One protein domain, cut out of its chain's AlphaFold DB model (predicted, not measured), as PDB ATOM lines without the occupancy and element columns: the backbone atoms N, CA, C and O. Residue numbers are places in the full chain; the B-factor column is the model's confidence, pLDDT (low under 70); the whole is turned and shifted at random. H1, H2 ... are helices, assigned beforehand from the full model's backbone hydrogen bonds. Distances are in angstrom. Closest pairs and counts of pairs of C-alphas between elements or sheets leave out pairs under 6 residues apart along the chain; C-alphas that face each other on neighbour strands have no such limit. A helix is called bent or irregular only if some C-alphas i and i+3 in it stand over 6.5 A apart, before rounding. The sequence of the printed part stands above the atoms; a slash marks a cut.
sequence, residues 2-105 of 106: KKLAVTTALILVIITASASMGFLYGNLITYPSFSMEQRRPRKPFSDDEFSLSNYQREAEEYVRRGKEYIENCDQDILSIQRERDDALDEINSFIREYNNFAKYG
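Overview. This is residues 2 to 105 of the 106 residues of an uncharacterized protein of Cloacibacillus porcorum (UniProt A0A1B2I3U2). One very long straight helix, H3, makes the long axis of the model, and the stretch before it, residues 25 to 44 with the short helix H2 in it, runs alongside the first part of H3. At the other end of that stretch H1 sticks out as a free arm, so that H1 and the free last part of H3, residues 81 to 104, spread apart like an open V. The printed part has 104 residues with three named helices, in the order H1, H2, H3, and no named strand; the class is all helix. The whole is extended, with a radius of gyration of the C-alphas of 25.4 A, and its outline is flat, with spans of 84 by 48 by 13 A.

Along the chain. The first helix, H1, holds residues 2 to 21 and measures 29.4 A from first to last C-alpha. It begins at C-alpha 2, at (-5.920, 4.552, -7.663), and ends at C-alpha 21, at (-32.635, -7.479, -5.469). H2 holds the four residues 34 to 37. H3, the longest helix, holds the 56 residues 49 to 104 and measures 82.7 A; it begins at C-alpha 49, at (-74.479, 6.349, 17.541), and ends at C-alpha 104, at (-20.911, -39.925, -25.293). No helix is bent or irregular.

Arrangement. H1 touches no helix: it is apart from H2 and apart from H3. Residues 2 to 24, of which 2 to 21 belong to H1, stand free. H2 is close to H3 but not clearly touching it, with 2 pairs of C-alphas within 8 A; the closest C-alphas are those of Phe 34 and Gly 66, 7.4 A apart. The centres of H2 and H3 are 19.2 A apart. Residues 45 to 50 stand free, and so do residues 81 to 105, of which 81 to 104 belong to H3. In H1 and H3 every O i to N i+4 pair is within hydrogen-bond range; H2 is too short for such a pair, and its one O i to N i+3 pair is within range.

Size, cuts and confidence. The two C-alphas farthest apart are those of Asp 48 and Gly 105, at 84.9 A, while the first and last printed C-alphas, of Lys 2 and Gly 105, are 47.1 A apart. The printed part has no cut. H1 to H2 is a long link of 12 residues, and H2 to H3 is a long link of 11 residues. The mean pLDDT of the printed part is 85.9; it is under 70 at residues 2 to 4, residues 15 to 26 and residue 105. H1 has a mean pLDDT of 68, and H3 one of 95.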
ATOM      1  N   LYS A   2      -4.628   4.118  -7.073       57.84
ATOM      2  CA  LYS A   2      -5.920   4.552  -7.663       57.84
ATOM      3  C   LYS A   2      -6.710   3.432  -8.364       57.84
ATOM      4  O   LYS A   2      -7.902   3.302  -8.140       57.84
ATOM      5  N   LYS A   3      -6.034   2.587  -9.156       60.56
ATOM      6  CA  LYS A   3      -6.677   1.460  -9.859       60.56
ATOM      7  C   LYS A   3      -7.273   0.427  -8.898       60.56
ATOM      8  O   LYS A   3      -8.388  -0.009  -9.138       60.56
ATOM      9  N   LEU A   4      -6.559   0.116  -7.810       68.50
ATOM     10  CA  LEU A   4      -6.992  -0.827  -6.773       68.50
ATOM     11  C   LEU A   4      -8.226  -0.291  -6.029       68.50
ATOM     12  O   LEU A   4      -9.212  -0.998  -5.902       68.50
ATOM     13  N   ALA A   5      -8.212   0.990  -5.644       74.06
ATOM     14  CA  ALA A   5      -9.349   1.637  -4.985       74.06
ATOM     15  C   ALA A   5     -10.612   1.658  -5.867       74.06
ATOM     16  O   ALA A   5     -11.709   1.416  -5.375       74.06
ATOM     17  N   VAL A   6     -10.456   1.891  -7.177       78.44
ATOM     18  CA  VAL A   6     -11.573   1.846  -8.137       78.44
ATOM     19  C   VAL A   6     -12.122   0.427  -8.292       78.44
ATOM     20  O   VAL A   6     -13.335   0.258  -8.351       78.44
ATOM     21  N   THR A   7     -11.263  -0.600  -8.304       77.12
ATOM     22  CA  THR A   7     -11.728  -1.997  -8.390       77.12
ATOM     23  C   THR A   7     -12.464  -2.417  -7.124       77.12
ATOM     24  O   THR A   7     -13.530  -3.016  -7.214       77.12
ATOM     25  N   THR A   8     -11.948  -2.059  -5.945       77.50
ATOM     26  CA  THR A   8     -12.610  -2.358  -4.669       77.50
ATOM     27  C   THR A   8     -13.962  -1.652  -4.554       77.50
ATOM     28  O   THR A   8     -14.926  -2.271  -4.117       77.50
ATOM     29  N   ALA A   9     -14.067  -0.395  -4.999       78.69
ATOM     30  CA  ALA A   9     -15.334   0.335  -5.019       78.69
ATOM     31  C   ALA A   9     -16.368  -0.309  -5.960       78.69
ATOM     32  O   ALA A   9     -17.529  -0.445  -5.588       78.69
ATOM     33  N   LEU A  10     -15.947  -0.763  -7.146       78.31
ATOM     34  CA  LEU A  10     -16.817  -1.459  -8.103       78.31
ATOM     35  C   LEU A  10     -17.338  -2.792  -7.559       78.31
ATOM     36  O   LEU A  10     -18.523  -3.083  -7.687       78.31
ATOM     37  N   ILE A  11     -16.473  -3.573  -6.907       79.62
ATOM     38  CA  ILE A  11     -16.868  -4.831  -6.259       79.62
ATOM     39  C   ILE A  11     -17.882  -4.556  -5.140       79.62
ATOM     40  O   ILE A  11     -18.880  -5.265  -5.040       79.62
ATOM     41  N   LEU A  12     -17.678  -3.499  -4.344       75.50
ATOM     42  CA  LEU A  12     -18.613  -3.123  -3.281       75.50
ATOM     43  C   LEU A  12     -20.000  -2.756  -3.832       75.50
ATOM     44  O   LEU A  12     -21.001  -3.212  -3.287       75.50
ATOM     45  N   VAL A  13     -20.054  -1.988  -4.926       77.81
ATOM     46  CA  VAL A  13     -21.314  -1.588  -5.580       77.81
ATOM     47  C   VAL A  13     -22.073  -2.802  -6.114       77.81
ATOM     48  O   VAL A  13     -23.281  -2.908  -5.897       77.81
ATOM     49  N   ILE A  14     -21.372  -3.744  -6.755       73.12
ATOM     50  CA  ILE A  14     -21.975  -4.978  -7.277       73.12
ATOM     51  C   ILE A  14     -22.562  -5.809  -6.129       73.12
ATOM     52  O   ILE A  14     -23.713  -6.220  -6.214       73.12
ATOM     53  N   ILE A  15     -21.829  -5.988  -5.024       65.69
ATOM     54  CA  ILE A  15     -22.312  -6.755  -3.862       65.69
ATOM     55  C   ILE A  15     -23.556  -6.101  -3.235       65.69
ATOM     56  O   ILE A  15     -24.511  -6.802  -2.901       65.69
ATOM     57  N   THR A  16     -23.585  -4.769  -3.107       60.97
ATOM     58  CA  THR A  16     -24.759  -4.063  -2.564       60.97
ATOM     59  C   THR A  16     -25.981  -4.131  -3.479       60.97
ATOM     60  O   THR A  16     -27.094  -4.262  -2.977       60.97
ATOM     61  N   ALA A  17     -25.794  -4.103  -4.802       59.81
ATOM     62  CA  ALA A  17     -26.894  -4.213  -5.761       59.81
ATOM     63  C   ALA A  17     -27.527  -5.618  -5.756       59.81
ATOM     64  O   ALA A  17     -28.749  -5.748  -5.847       59.81
ATOM     65  N   SER A  18     -26.719  -6.670  -5.577       56.53
ATOM     66  CA  SER A  18     -27.204  -8.051  -5.452       56.53
ATOM     67  C   SER A  18     -28.043  -8.259  -4.190       56.53
ATOM     68  O   SER A  18     -29.073  -8.928  -4.233       56.53
ATOM     69  N   ALA A  19     -27.626  -7.664  -3.066       53.91
ATOM     70  CA  ALA A  19     -28.328  -7.799  -1.791       53.91
ATOM     71  C   ALA A  19     -29.707  -7.113  -1.796       53.91
ATOM     72  O   ALA A  19     -30.626  -7.598  -1.141       53.91
ATOM     73  N   SER A  20     -29.882  -6.021  -2.549       51.09
ATOM     74  CA  SER A  20     -31.169  -5.318  -2.648       51.09
ATOM     75  C   SER A  20     -32.180  -5.998  -3.568       51.09
ATOM     76  O   SER A  20     -33.380  -5.817  -3.381       51.09
ATOM     77  N   MET A  21     -31.727  -6.795  -4.541       52.31
ATOM     78  CA  MET A  21     -32.635  -7.479  -5.469       52.31
ATOM     79  C   MET A  21     -33.504  -8.523  -4.757       52.31
ATOM     80  O   MET A  21     -34.654  -8.688  -5.129       52.31
ATOM     81  N   GLY A  22     -33.027  -9.152  -3.676       52.44
ATOM     82  CA  GLY A  22     -33.830 -10.107  -2.896       52.44
ATOM     83  C   GLY A  22     -35.013  -9.494  -2.130       52.44
ATOM     84  O   GLY A  22     -35.925 -10.220  -1.752       52.44
ATOM     85  N   PHE A  23     -35.028  -8.173  -1.914       52.41
ATOM     86  CA  PHE A  23     -36.072  -7.479  -1.143       52.41
ATOM     87  C   PHE A  23     -37.211  -6.903  -2.001       52.41
ATOM     88  O   PHE A  23     -38.148  -6.332  -1.449       52.41
ATOM     89  N   LEU A  24     -37.129  -6.995  -3.333       57.56
ATOM     90  CA  LEU A  24     -37.980  -6.206  -4.237       57.56
ATOM     91  C   LEU A  24     -39.006  -7.014  -5.045       57.56
ATOM     92  O   LEU A  24     -39.787  -6.409  -5.771       57.56
ATOM     93  N   TYR A  25     -39.022  -8.346  -4.934       62.22
ATOM     94  CA  TYR A  25     -39.877  -9.204  -5.773       62.22
ATOM     95  C   TYR A  25     -41.155  -9.720  -5.088       62.22
ATOM     96  O   TYR A  25     -41.917 -10.442  -5.723       62.22
ATOM     97  N   GLY A  26     -41.403  -9.354  -3.827       66.12
ATOM     98  CA  GLY A  26     -42.641  -9.690  -3.115       66.12
ATOM     99  C   GLY A  26     -43.673  -8.563  -3.165       66.12
ATOM    100  O   GLY A  26     -43.320  -7.382  -3.164       66.12
ATOM    101  N   ASN A  27     -44.956  -8.921  -3.144       78.06
ATOM    102  CA  ASN A  27     -46.073  -8.019  -2.853       78.06
ATOM    103  C   ASN A  27     -45.934  -7.404  -1.449       78.06
ATOM    104  O   ASN A  27     -46.456  -6.321  -1.183       78.06
ATOM    105  N   LEU A  28     -45.187  -8.069  -0.563       78.06
ATOM    106  CA  LEU A  28     -44.736  -7.550   0.720       78.06
ATOM    107  C   LEU A  28     -43.203  -7.422   0.750       78.06
ATOM    108  O   LEU A  28     -42.472  -8.386   0.537       78.06
ATOM    109  N   ILE A  29     -42.698  -6.229   1.093       74.75
ATOM    110  CA  ILE A  29     -41.248  -5.980   1.264       74.75
ATOM    111  C   ILE A  29     -40.692  -6.812   2.435       74.75
ATOM    112  O   ILE A  29     -39.547  -7.261   2.423       74.75
ATOM    113  N   THR A  30     -41.510  -7.002   3.474       78.88
ATOM    114  CA  THR A  30     -41.233  -7.846   4.644       78.88
ATOM    115  C   THR A  30     -42.543  -8.457   5.145       78.88
ATOM    116  O   THR A  30     -43.610  -7.958   4.801       78.88
ATOM    117  N   TYR A  31     -42.476  -9.475   6.009       85.38
ATOM    118  CA  TYR A  31     -43.655 -10.104   6.623       85.38
ATOM    119  C   TYR A  31     -43.771  -9.740   8.113       85.38
ATOM    120  O   TYR A  31     -43.556 -10.595   8.981       85.38
ATOM    121  N   PRO A  32     -44.051  -8.472   8.467       84.69
ATOM    122  CA  PRO A  32     -44.280  -8.112   9.857       84.69
ATOM    123  C   PRO A  32     -45.547  -8.806  10.348       84.69
ATOM    124  O   PRO A  32     -46.457  -9.095   9.571       84.69
ATOM    125  N   SER A  33     -45.630  -9.068  11.653       87.12
ATOM    126  CA  SER A  33     -46.862  -9.614  12.221       87.12
ATOM    127  C   SER A  33     -48.028  -8.683  11.889       87.12
ATOM    128  O   SER A  33     -47.959  -7.492  12.186       87.12
ATOM    129  N   PHE A  34     -49.127  -9.227  11.361       89.75
ATOM    130  CA  PHE A  34     -50.337  -8.448  11.069       89.75
ATOM    131  C   PHE A  34     -50.791  -7.601  12.268       89.75
ATOM    132  O   PHE A  34     -51.239  -6.470  12.120       89.75
ATOM    133  N   SER A  35     -50.609  -8.122  13.484       86.00
ATOM    134  CA  SER A  35     -50.953  -7.423  14.726       86.00
ATOM    135  C   SER A  35     -50.050  -6.228  15.068       86.00
ATOM    136  O   SER A  35     -50.452  -5.382  15.867       86.00
ATOM    137  N   MET A  36     -48.849  -6.149  14.484       82.62
ATOM    138  CA  MET A  36     -47.940  -5.006  14.617       82.62
ATOM    139  C   MET A  36     -48.328  -3.861  13.678       82.62
ATOM    140  O   MET A  36     -48.195  -2.702  14.062       82.62
ATOM    141  N   GLU A  37     -48.836  -4.166  12.482       82.06
ATOM    142  CA  GLU A  37     -49.266  -3.148  11.514       82.06
ATOM    143  C   GLU A  37     -50.713  -2.706  11.719       82.06
ATOM    144  O   GLU A  37     -51.043  -1.528  11.585       82.06
ATOM    145  N   GLN A  38     -51.589  -3.654  12.050       88.88
ATOM    146  CA  GLN A  38     -53.013  -3.419  12.205       88.88
ATOM    147  C   GLN A  38     -53.414  -3.656  13.652       88.88
ATOM    148  O   GLN A  38     -53.496  -4.781  14.158       88.88
ATOM    149  N   ARG A  39     -53.715  -2.557  14.340       88.50
ATOM    150  CA  ARG A  39     -54.255  -2.616  15.690       88.50
ATOM    151  C   ARG A  39     -55.720  -3.027  15.625       88.50
ATOM    152  O   ARG A  39     -56.533  -2.345  15.012       88.50
ATOM    153  N   ARG A  40     -56.068  -4.111  16.323       93.69
ATOM    154  CA  ARG A  40     -57.463  -4.540  16.459       93.69
ATOM    155  C   ARG A  40     -58.304  -3.411  17.080       93.69
ATOM    156  O   ARG A  40     -57.937  -2.938  18.168       93.69
ATOM    157  N   PRO A  41     -59.424  -3.013  16.452       92.81
ATOM    158  CA  PRO A  41     -60.299  -1.996  17.010       92.81
ATOM    159  C   PRO A  41     -60.914  -2.490  18.314       92.81
ATOM    160  O   PRO A  41     -61.215  -3.679  18.489       92.81
ATOM    161  N   ARG A  42     -61.067  -1.573  19.265       92.56
ATOM    162  CA  ARG A  42     -61.604  -1.878  20.591       92.56
ATOM    163  C   ARG A  42     -63.062  -1.476  20.641       92.56
ATOM    164  O   ARG A  42     -63.416  -0.404  20.168       92.56
ATOM    165  N   LYS A  43     -63.877  -2.333  21.256       93.25
ATOM    166  CA  LYS A  43     -65.282  -2.020  21.503       93.25
ATOM    167  C   LYS A  43     -65.369  -0.679  22.256       93.25
ATOM    168  O   LYS A  43     -64.632  -0.518  23.236       93.25
ATOM    169  N   PRO A  44     -66.226   0.257  21.819       92.19
ATOM    170  CA  PRO A  44     -66.425   1.509  22.530       92.19
ATOM    171  C   PRO A  44     -67.063   1.251  23.900       92.19
ATOM    172  O   PRO A  44     -67.752   0.252  24.111       92.19
ATOM    173  N   PHE A  45     -66.810   2.154  24.847       91.50
ATOM    174  CA  PHE A  45     -67.420   2.107  26.182       91.50
ATOM    175  C   PHE A  45     -68.844   2.672  26.210       91.50
ATOM    176  O   PHE A  45     -69.581   2.408  27.154       91.50
ATOM    177  N   SER A  46     -69.193   3.473  25.203       91.31
ATOM    178  CA  SER A  46     -70.480   4.143  25.049       91.31
ATOM    179  C   SER A  46     -71.243   3.534  23.877       91.31
ATOM    180  O   SER A  46     -70.637   3.144  22.876       91.31
ATOM    181  N   ASP A  47     -72.565   3.503  24.009       92.00
ATOM    182  CA  ASP A  47     -73.497   3.020  22.987       92.00
ATOM    183  C   ASP A  47     -74.080   4.175  22.147       92.00
ATOM    184  O   ASP A  47     -75.098   4.016  21.476       92.00
ATOM    185  N   ASP A  48     -73.462   5.361  22.191       95.94
ATOM    186  CA  ASP A  48     -73.863   6.465  21.321       95.94
ATOM    187  C   ASP A  48     -73.601   6.136  19.842       95.94
ATOM    188  O   ASP A  48     -72.646   5.439  19.484       95.94
ATOM    189  N   GLU A  49     -74.467   6.656  18.974       94.00
ATOM    190  CA  GLU A  49     -74.479   6.349  17.541       94.00
ATOM    191  C   GLU A  49     -73.130   6.629  16.865       94.00
ATOM    192  O   GLU A  49     -72.680   5.855  16.017       94.00
ATOM    193  N   PHE A  50     -72.446   7.699  17.274       93.56
ATOM    194  CA  PHE A  50     -71.146   8.065  16.725       93.56
ATOM    195  C   PHE A  50     -70.063   7.048  17.106       93.56
ATOM    196  O   PHE A  50     -69.318   6.586  16.237       93.56
ATOM    197  N   SER A  51     -69.993   6.652  18.380       94.44
ATOM    198  CA  SER A  51     -69.057   5.630  18.859       94.44
ATOM    199  C   SER A  51     -69.275   4.277  18.179       94.44
ATOM    200  O   SER A  51     -68.306   3.633  17.764       94.44
ATOM    201  N   LEU A  52     -70.532   3.855  18.019       96.06
ATOM    202  CA  LEU A  52     -70.871   2.589  17.364       96.06
ATOM    203  C   LEU A  52     -70.552   2.613  15.865       96.06
ATOM    204  O   LEU A  52     -69.919   1.682  15.365       96.06
ATOM    205  N   SER A  53     -70.921   3.688  15.166       95.19
ATOM    206  CA  SER A  53     -70.644   3.862  13.735       95.19
ATOM    207  C   SER A  53     -69.140   3.884  13.440       95.19
ATOM    208  O   SER A  53     -68.661   3.203  12.529       95.19
ATOM    209  N   ASN A  54     -68.356   4.591  14.262       95.19
ATOM    210  CA  ASN A  54     -66.900   4.593  14.131       95.19
ATOM    211  C   ASN A  54     -66.300   3.206  14.370       95.19
ATOM    212  O   ASN A  54     -65.477   2.764  13.571       95.19
ATOM    213  N   TYR A  55     -66.732   2.504  15.422       96.25
ATOM    214  CA  TYR A  55     -66.256   1.151  15.699       96.25
ATOM    215  C   TYR A  55     -66.573   0.183  14.557       96.25
ATOM    216  O   TYR A  55     -65.717  -0.615  14.177       96.25
ATOM    217  N   GLN A  56     -67.774   0.272  13.977       96.56
ATOM    218  CA  GLN A  56     -68.150  -0.537  12.823       96.56
ATOM    219  C   GLN A  56     -67.214  -0.276  11.638       96.56
ATOM    220  O   GLN A  56     -66.654  -1.223  11.088       96.56
ATOM    221  N   ARG A  57     -66.975   0.997  11.296       96.56
ATOM    222  CA  ARG A  57     -66.058   1.367  10.208       96.56
ATOM    223  C   ARG A  57     -64.641   0.840  10.449       96.56
ATOM    224  O   ARG A  57     -64.033   0.283   9.541       96.56
ATOM    225  N   GLU A  58     -64.115   0.991  11.664       96.38
ATOM    226  CA  GLU A  58     -62.784   0.482  12.013       96.38
ATOM    227  C   GLU A  58     -62.711  -1.050  11.943       96.38
ATOM    228  O   GLU A  58     -61.701  -1.605  11.509       96.38
ATOM    229  N   ALA A  59     -63.769  -1.752  12.355       96.81
ATOM    230  CA  ALA A  59     -63.850  -3.207  12.268       96.81
ATOM    231  C   ALA A  59     -63.879  -3.694  10.814       96.81
ATOM    232  O   ALA A  59     -63.144  -4.620  10.465       96.81
ATOM    233  N   GLU A  60     -64.678  -3.054   9.961       97.62
ATOM    234  CA  GLU A  60     -64.732  -3.344   8.526       97.62
ATOM    235  C   GLU A  60     -63.373  -3.103   7.861       97.62
ATOM    236  O   GLU A  60     -62.885  -3.948   7.106       97.62
ATOM    237  N   GLU A  61     -62.713  -1.992   8.194       96.69
ATOM    238  CA  GLU A  61     -61.381  -1.684   7.687       96.69
ATOM    239  C   GLU A  61     -60.328  -2.694   8.160       96.69
ATOM    240  O   GLU A  61     -59.530  -3.167   7.349       96.69
ATOM    241  N   TYR A  62     -60.345  -3.075   9.439       96.75
ATOM    242  CA  TYR A  62     -59.440  -4.082   9.994       96.75
ATOM    243  C   TYR A  62     -59.573  -5.426   9.266       96.75
ATOM    244  O   TYR A  62     -58.570  -6.036   8.894       96.75
ATOM    245  N   VAL A  63     -60.810  -5.867   9.008       97.44
ATOM    246  CA  VAL A  63     -61.080  -7.100   8.253       97.44
ATOM    247  C   VAL A  63     -60.610  -6.975   6.805       97.44
ATOM    248  O   VAL A  63     -59.975  -7.898   6.296       97.44
ATOM    249  N   ARG A  64     -60.889  -5.848   6.140       97.25
ATOM    250  CA  ARG A  64     -60.462  -5.610   4.753       97.25
ATOM    251  C   ARG A  64     -58.940  -5.675   4.619       97.25
ATOM    252  O   ARG A  64     -58.448  -6.412   3.772       97.25
ATOM    253  N   ARG A  65     -58.207  -4.962   5.479       95.56
ATOM    254  CA  ARG A  65     -56.734  -4.971   5.490       95.56
ATOM    255  C   ARG A  65     -56.169  -6.354   5.821       95.56
ATOM    256  O   ARG A  65     -55.140  -6.735   5.280       95.56
ATOM    257  N   GLY A  66     -56.848  -7.121   6.676       96.12
ATOM    258  CA  GLY A  66     -56.483  -8.512   6.957       96.12
ATOM    259  C   GLY A  66     -56.570  -9.415   5.732       96.12
ATOM    260  O   GLY A  66     -55.657 -10.197   5.494       96.12
ATOM    261  N   LYS A  67     -57.632  -9.280   4.930       97.00
ATOM    262  CA  LYS A  67     -57.768 -10.027   3.671       97.00
ATOM    263  C   LYS A  67     -56.664  -9.669   2.682       97.00
ATOM    264  O   LYS A  67     -56.013 -10.565   2.171       97.00
ATOM    265  N   GLU A  68     -56.412  -8.377   2.499       95.19
ATOM    266  CA  GLU A  68     -55.357  -7.870   1.612       95.19
ATOM    267  C   GLU A  68     -53.965  -8.386   2.021       95.19
ATOM    268  O   GLU A  68     -53.203  -8.863   1.186       95.19
ATOM    269  N   TYR A  69     -53.655  -8.383   3.322       94.94
ATOM    270  CA  TYR A  69     -52.403  -8.945   3.834       94.94
ATOM    271  C   TYR A  69     -52.266 -10.446   3.524       94.94
ATOM    272  O   TYR A  69     -51.194 -10.889   3.114       94.94
ATOM    273  N   ILE A  70     -53.339 -11.227   3.707       95.75
ATOM    274  CA  ILE A  70     -53.348 -12.671   3.411       95.75
ATOM    275  C   ILE A  70     -53.159 -12.910   1.911       95.75
ATOM    276  O   ILE A  70     -52.305 -13.704   1.531       95.75
ATOM    277  N   GLU A  71     -53.901 -12.193   1.066       95.81
ATOM    278  CA  GLU A  71     -53.806 -12.311  -0.393       95.81
ATOM    279  C   GLU A  71     -52.384 -12.018  -0.895       95.81
ATOM    280  O   GLU A  71     -51.855 -12.777  -1.707       95.81
ATOM    281  N   ASN A  72     -51.729 -10.982  -0.362       93.00
ATOM    282  CA  ASN A  72     -50.339 -10.668  -0.703       93.00
ATOM    283  C   ASN A  72     -49.370 -11.776  -0.260       93.00
ATOM    284  O   ASN A  72     -48.498 -12.173  -1.032       93.00
ATOM    285  N   CYS A  73     -49.541 -12.317   0.953       92.50
ATOM    286  CA  CYS A  73     -48.740 -13.451   1.425       92.50
ATOM    287  C   CYS A  73     -48.889 -14.672   0.507       92.50
ATOM    288  O   CYS A  73     -47.895 -15.300   0.144       92.50
ATOM    289  N   ASP A  74     -50.119 -15.004   0.118       95.38
ATOM    290  CA  ASP A  74     -50.402 -16.162  -0.729       95.38
ATOM    291  C   ASP A  74     -49.789 -16.001  -2.129       95.38
ATOM    292  O   ASP A  74     -49.201 -16.943  -2.668       95.38
ATOM    293  N   GLN A  75     -49.863 -14.800  -2.711       92.44
ATOM    294  CA  GLN A  75     -49.229 -14.505  -4.000       92.44
ATOM    295  C   GLN A  75     -47.700 -14.628  -3.944       92.44
ATOM    296  O   GLN A  75     -47.088 -15.164  -4.877       92.44
ATOM    297  N   ASP A  76     -47.079 -14.186  -2.851       91.31
ATOM    298  CA  ASP A  76     -45.631 -14.298  -2.672       91.31
ATOM    299  C   ASP A  76     -45.200 -15.755  -2.480       91.31
ATOM    300  O   ASP A  76     -44.226 -16.194  -3.094       91.31
ATOM    301  N   ILE A  77     -45.968 -16.545  -1.721       92.06
ATOM    302  CA  ILE A  77     -45.745 -17.991  -1.580       92.06
ATOM    303  C   ILE A  77     -45.783 -18.683  -2.947       92.06
ATOM    304  O   ILE A  77     -44.888 -19.472  -3.254       92.06
ATOM    305  N   LEU A  78     -46.786 -18.386  -3.779       93.94
ATOM    306  CA  LEU A  78     -46.890 -18.956  -5.126       93.94
ATOM    307  C   LEU A  78     -45.695 -18.577  -6.004       93.94
ATOM    308  O   LEU A  78     -45.198 -19.404  -6.769       93.94
ATOM    309  N   SER A  79     -45.221 -17.337  -5.892       88.50
ATOM    310  CA  SER A  79     -44.068 -16.856  -6.656       88.50
ATOM    311  C   SER A  79     -42.782 -17.560  -6.221       88.50
ATOM    312  O   SER A  79     -42.053 -18.068  -7.067       88.50
ATOM    313  N   ILE A  80     -42.561 -17.713  -4.911       88.25
ATOM    314  CA  ILE A  80     -41.428 -18.468  -4.351       88.25
ATOM    315  C   ILE A  80     -41.461 -19.936  -4.796       88.25
ATOM    316  O   ILE A  80     -40.422 -20.510  -5.119       88.25
ATOM    317  N   GLN A  81     -42.641 -20.560  -4.807       93.88
ATOM    318  CA  GLN A  81     -42.790 -21.944  -5.262       93.88
ATOM    319  C   GLN A  81     -42.427 -22.098  -6.739       93.88
ATOM    320  O   GLN A  81     -41.723 -23.045  -7.076       93.88
ATOM    321  N   ARG A  82     -42.856 -21.159  -7.592       92.62
ATOM    322  CA  ARG A  82     -42.522 -21.163  -9.021       92.62
ATOM    323  C   ARG A  82     -41.016 -21.038  -9.249       92.62
ATOM    324  O   ARG A  82     -40.446 -21.903  -9.894       92.62
ATOM    325  N   GLU A  83     -40.374 -20.041  -8.643       90.50
ATOM    326  CA  GLU A  83     -38.923 -19.825  -8.776       90.50
ATOM    327  C   GLU A  83     -38.107 -21.034  -8.287       90.50
ATOM    328  O   GLU A  83     -37.101 -21.413  -8.884       90.50
ATOM    329  N   ARG A  84     -38.556 -21.689  -7.207       94.56
ATOM    330  CA  ARG A  84     -37.951 -22.941  -6.731       94.56
ATOM    331  C   ARG A  84     -38.048 -24.048  -7.783       94.56
ATOM    332  O   ARG A  84     -37.072 -24.770  -7.982       94.56
ATOM    333  N   ASP A  85     -39.222 -24.227  -8.381       96.50
ATOM    334  CA  ASP A  85     -39.466 -25.297  -9.350       96.50
ATOM    335  C   ASP A  85     -38.701 -25.040 -10.657       96.50
ATOM    336  O   ASP A  85     -38.057 -25.955 -11.170       96.50
ATOM    337  N   ASP A  86     -38.642 -23.787 -11.112       94.56
ATOM    338  CA  ASP A  86     -37.836 -23.372 -12.266       94.56
ATOM    339  C   ASP A  86     -36.339 -23.659 -12.035       94.56
ATOM    340  O   ASP A  86     -35.667 -24.248 -12.887       94.56
ATOM    341  N   ALA A  87     -35.813 -23.341 -10.844       93.31
ATOM    342  CA  ALA A  87     -34.427 -23.647 -10.486       93.31
ATOM    343  C   ALA A  87     -34.150 -25.162 -10.442       93.31
ATOM    344  O   ALA A  87     -33.078 -25.623 -10.844       93.31
ATOM    345  N   LEU A  88     -35.108 -25.960  -9.959       93.00
ATOM    346  CA  LEU A  88     -34.999 -27.420  -9.952       93.00
ATOM    347  C   LEU A  88     -34.933 -27.979 -11.380       93.00
ATOM    348  O   LEU A  88     -34.123 -28.870 -11.657       93.00
ATOM    349  N   ASP A  89     -35.759 -27.459 -12.285       97.31
ATOM    350  CA  ASP A  89     -35.772 -27.864 -13.688       97.31
ATOM    351  C   ASP A  89     -34.467 -27.507 -14.403       97.31
ATOM    352  O   ASP A  89     -33.924 -28.343 -15.138       97.31
ATOM    353  N   GLU A  90     -33.912 -26.323 -14.135       96.38
ATOM    354  CA  GLU A  90     -32.608 -25.897 -14.650       96.38
ATOM    355  C   GLU A  90     -31.487 -26.837 -14.183       96.38
ATOM    356  O   GLU A  90     -30.736 -27.372 -15.007       96.38
ATOM    357  N   ILE A  91     -31.420 -27.128 -12.878       94.94
ATOM    358  CA  ILE A  91     -30.432 -28.052 -12.300       94.94
ATOM    359  C   ILE A  91     -30.556 -29.441 -12.933       94.94
ATOM    360  O   ILE A  91     -29.558 -30.038 -13.345       94.94
ATOM    361  N   ASN A  92     -31.777 -29.965 -13.044       97.06
ATOM    362  CA  ASN A  92     -32.011 -31.269 -13.657       97.06
ATOM    363  C   ASN A  92     -31.625 -31.280 -15.141       97.06
ATOM    364  O   ASN A  92     -31.106 -32.285 -15.633       97.06
ATOM    365  N   SER A  93     -31.861 -30.181 -15.860       97.19
ATOM    366  CA  SER A  93     -31.432 -30.021 -17.249       97.19
ATOM    367  C   SER A  93     -29.916 -30.072 -17.379       97.19
ATOM    368  O   SER A  93     -29.401 -30.873 -18.162       97.19
ATOM    369  N   PHE A  94     -29.206 -29.322 -16.539       95.88
ATOM    370  CA  PHE A  94     -27.749 -29.328 -16.499       95.88
ATOM    371  C   PHE A  94     -27.183 -30.716 -16.165       95.88
ATOM    372  O   PHE A  94     -26.264 -31.190 -16.829       95.88
ATOM    373  N   ILE A  95     -27.761 -31.423 -15.186       95.88
ATOM    374  CA  ILE A  95     -27.345 -32.794 -14.847       95.88
ATOM    375  C   ILE A  95     -27.514 -33.731 -16.050       95.88
ATOM    376  O   ILE A  95     -26.634 -34.550 -16.322       95.88
ATOM    377  N   ARG A  96     -28.631 -33.631 -16.787       96.00
ATOM    378  CA  ARG A  96     -28.849 -34.434 -18.003       96.00
ATOM    379  C   ARG A  96     -27.808 -34.121 -19.073       96.00
ATOM    380  O   ARG A  96     -27.258 -35.053 -19.655       96.00
ATOM    381  N   GLU A  97     -27.532 -32.843 -19.313       95.19
ATOM    382  CA  GLU A  97     -26.500 -32.401 -20.254       95.19
ATOM    383  C   GLU A  97     -25.124 -32.957 -19.872       95.19
ATOM    384  O   GLU A  97     -24.474 -33.609 -20.691       95.19
ATOM    385  N   TYR A  98     -24.729 -32.799 -18.608       94.12
ATOM    386  CA  TYR A  98     -23.465 -33.307 -18.084       94.12
ATOM    387  C   TYR A  98     -23.345 -34.827 -18.230       94.12
ATOM    388  O   TYR A  98     -22.329 -35.332 -18.704       94.12
ATOM    389  N   ASN A  99     -24.394 -35.574 -17.875       95.25
ATOM    390  CA  ASN A  99     -24.402 -37.030 -17.999       95.25
ATOM    391  C   ASN A  99     -24.318 -37.484 -19.462       95.25
ATOM    392  O   ASN A  99     -23.627 -38.458 -19.763       95.25
ATOM    393  N   ASN A 100     -24.990 -36.782 -20.379       93.75
ATOM    394  CA  ASN A 100     -24.897 -37.057 -21.812       93.75
ATOM    395  C   ASN A 100     -23.479 -36.804 -22.330       93.75
ATOM    396  O   ASN A 100     -22.924 -37.660 -23.020       93.75
ATOM    397  N   PHE A 101     -22.875 -35.677 -21.947       92.75
ATOM    398  CA  PHE A 101     -21.491 -35.360 -22.279       92.75
ATOM    399  C   PHE A 101     -20.523 -36.423 -21.745       92.75
ATOM    400  O   PHE A 101     -19.718 -36.956 -22.502       92.75
ATOM    401  N   ALA A 102     -20.637 -36.791 -20.468       92.12
ATOM    402  CA  ALA A 102     -19.772 -37.791 -19.846       92.12
ATOM    403  C   ALA A 102     -19.899 -39.177 -20.501       92.12
ATOM    404  O   ALA A 102     -18.925 -39.927 -20.554       92.12
ATOM    405  N   LYS A 103     -21.093 -39.526 -20.995       91.81
ATOM    406  CA  LYS A 103     -21.361 -40.830 -21.605       91.81
ATOM    407  C   LYS A 103     -20.909 -40.925 -23.060       91.81
ATOM    408  O   LYS A 103     -20.442 -41.988 -23.463       91.81
ATOM    409  N   TYR A 104     -21.095 -39.865 -23.842       89.94
ATOM    410  CA  TYR A 104     -20.911 -39.925 -25.293       89.94
ATOM    411  C   TYR A 104     -19.758 -39.071 -25.817       89.94
ATOM    412  O   TYR A 104     -19.305 -39.354 -26.915       89.94
ATOM    413  N   GLY A 105     -19.244 -38.115 -25.033       65.44
ATOM    414  CA  GLY A 105     -18.053 -37.330 -25.359       65.44
ATOM    415  C   GLY A 105     -18.071 -36.742 -26.772       65.44
ATOM    416  O   GLY A 105     -17.302 -37.201 -27.604       65.44
TER     417      GLY A 105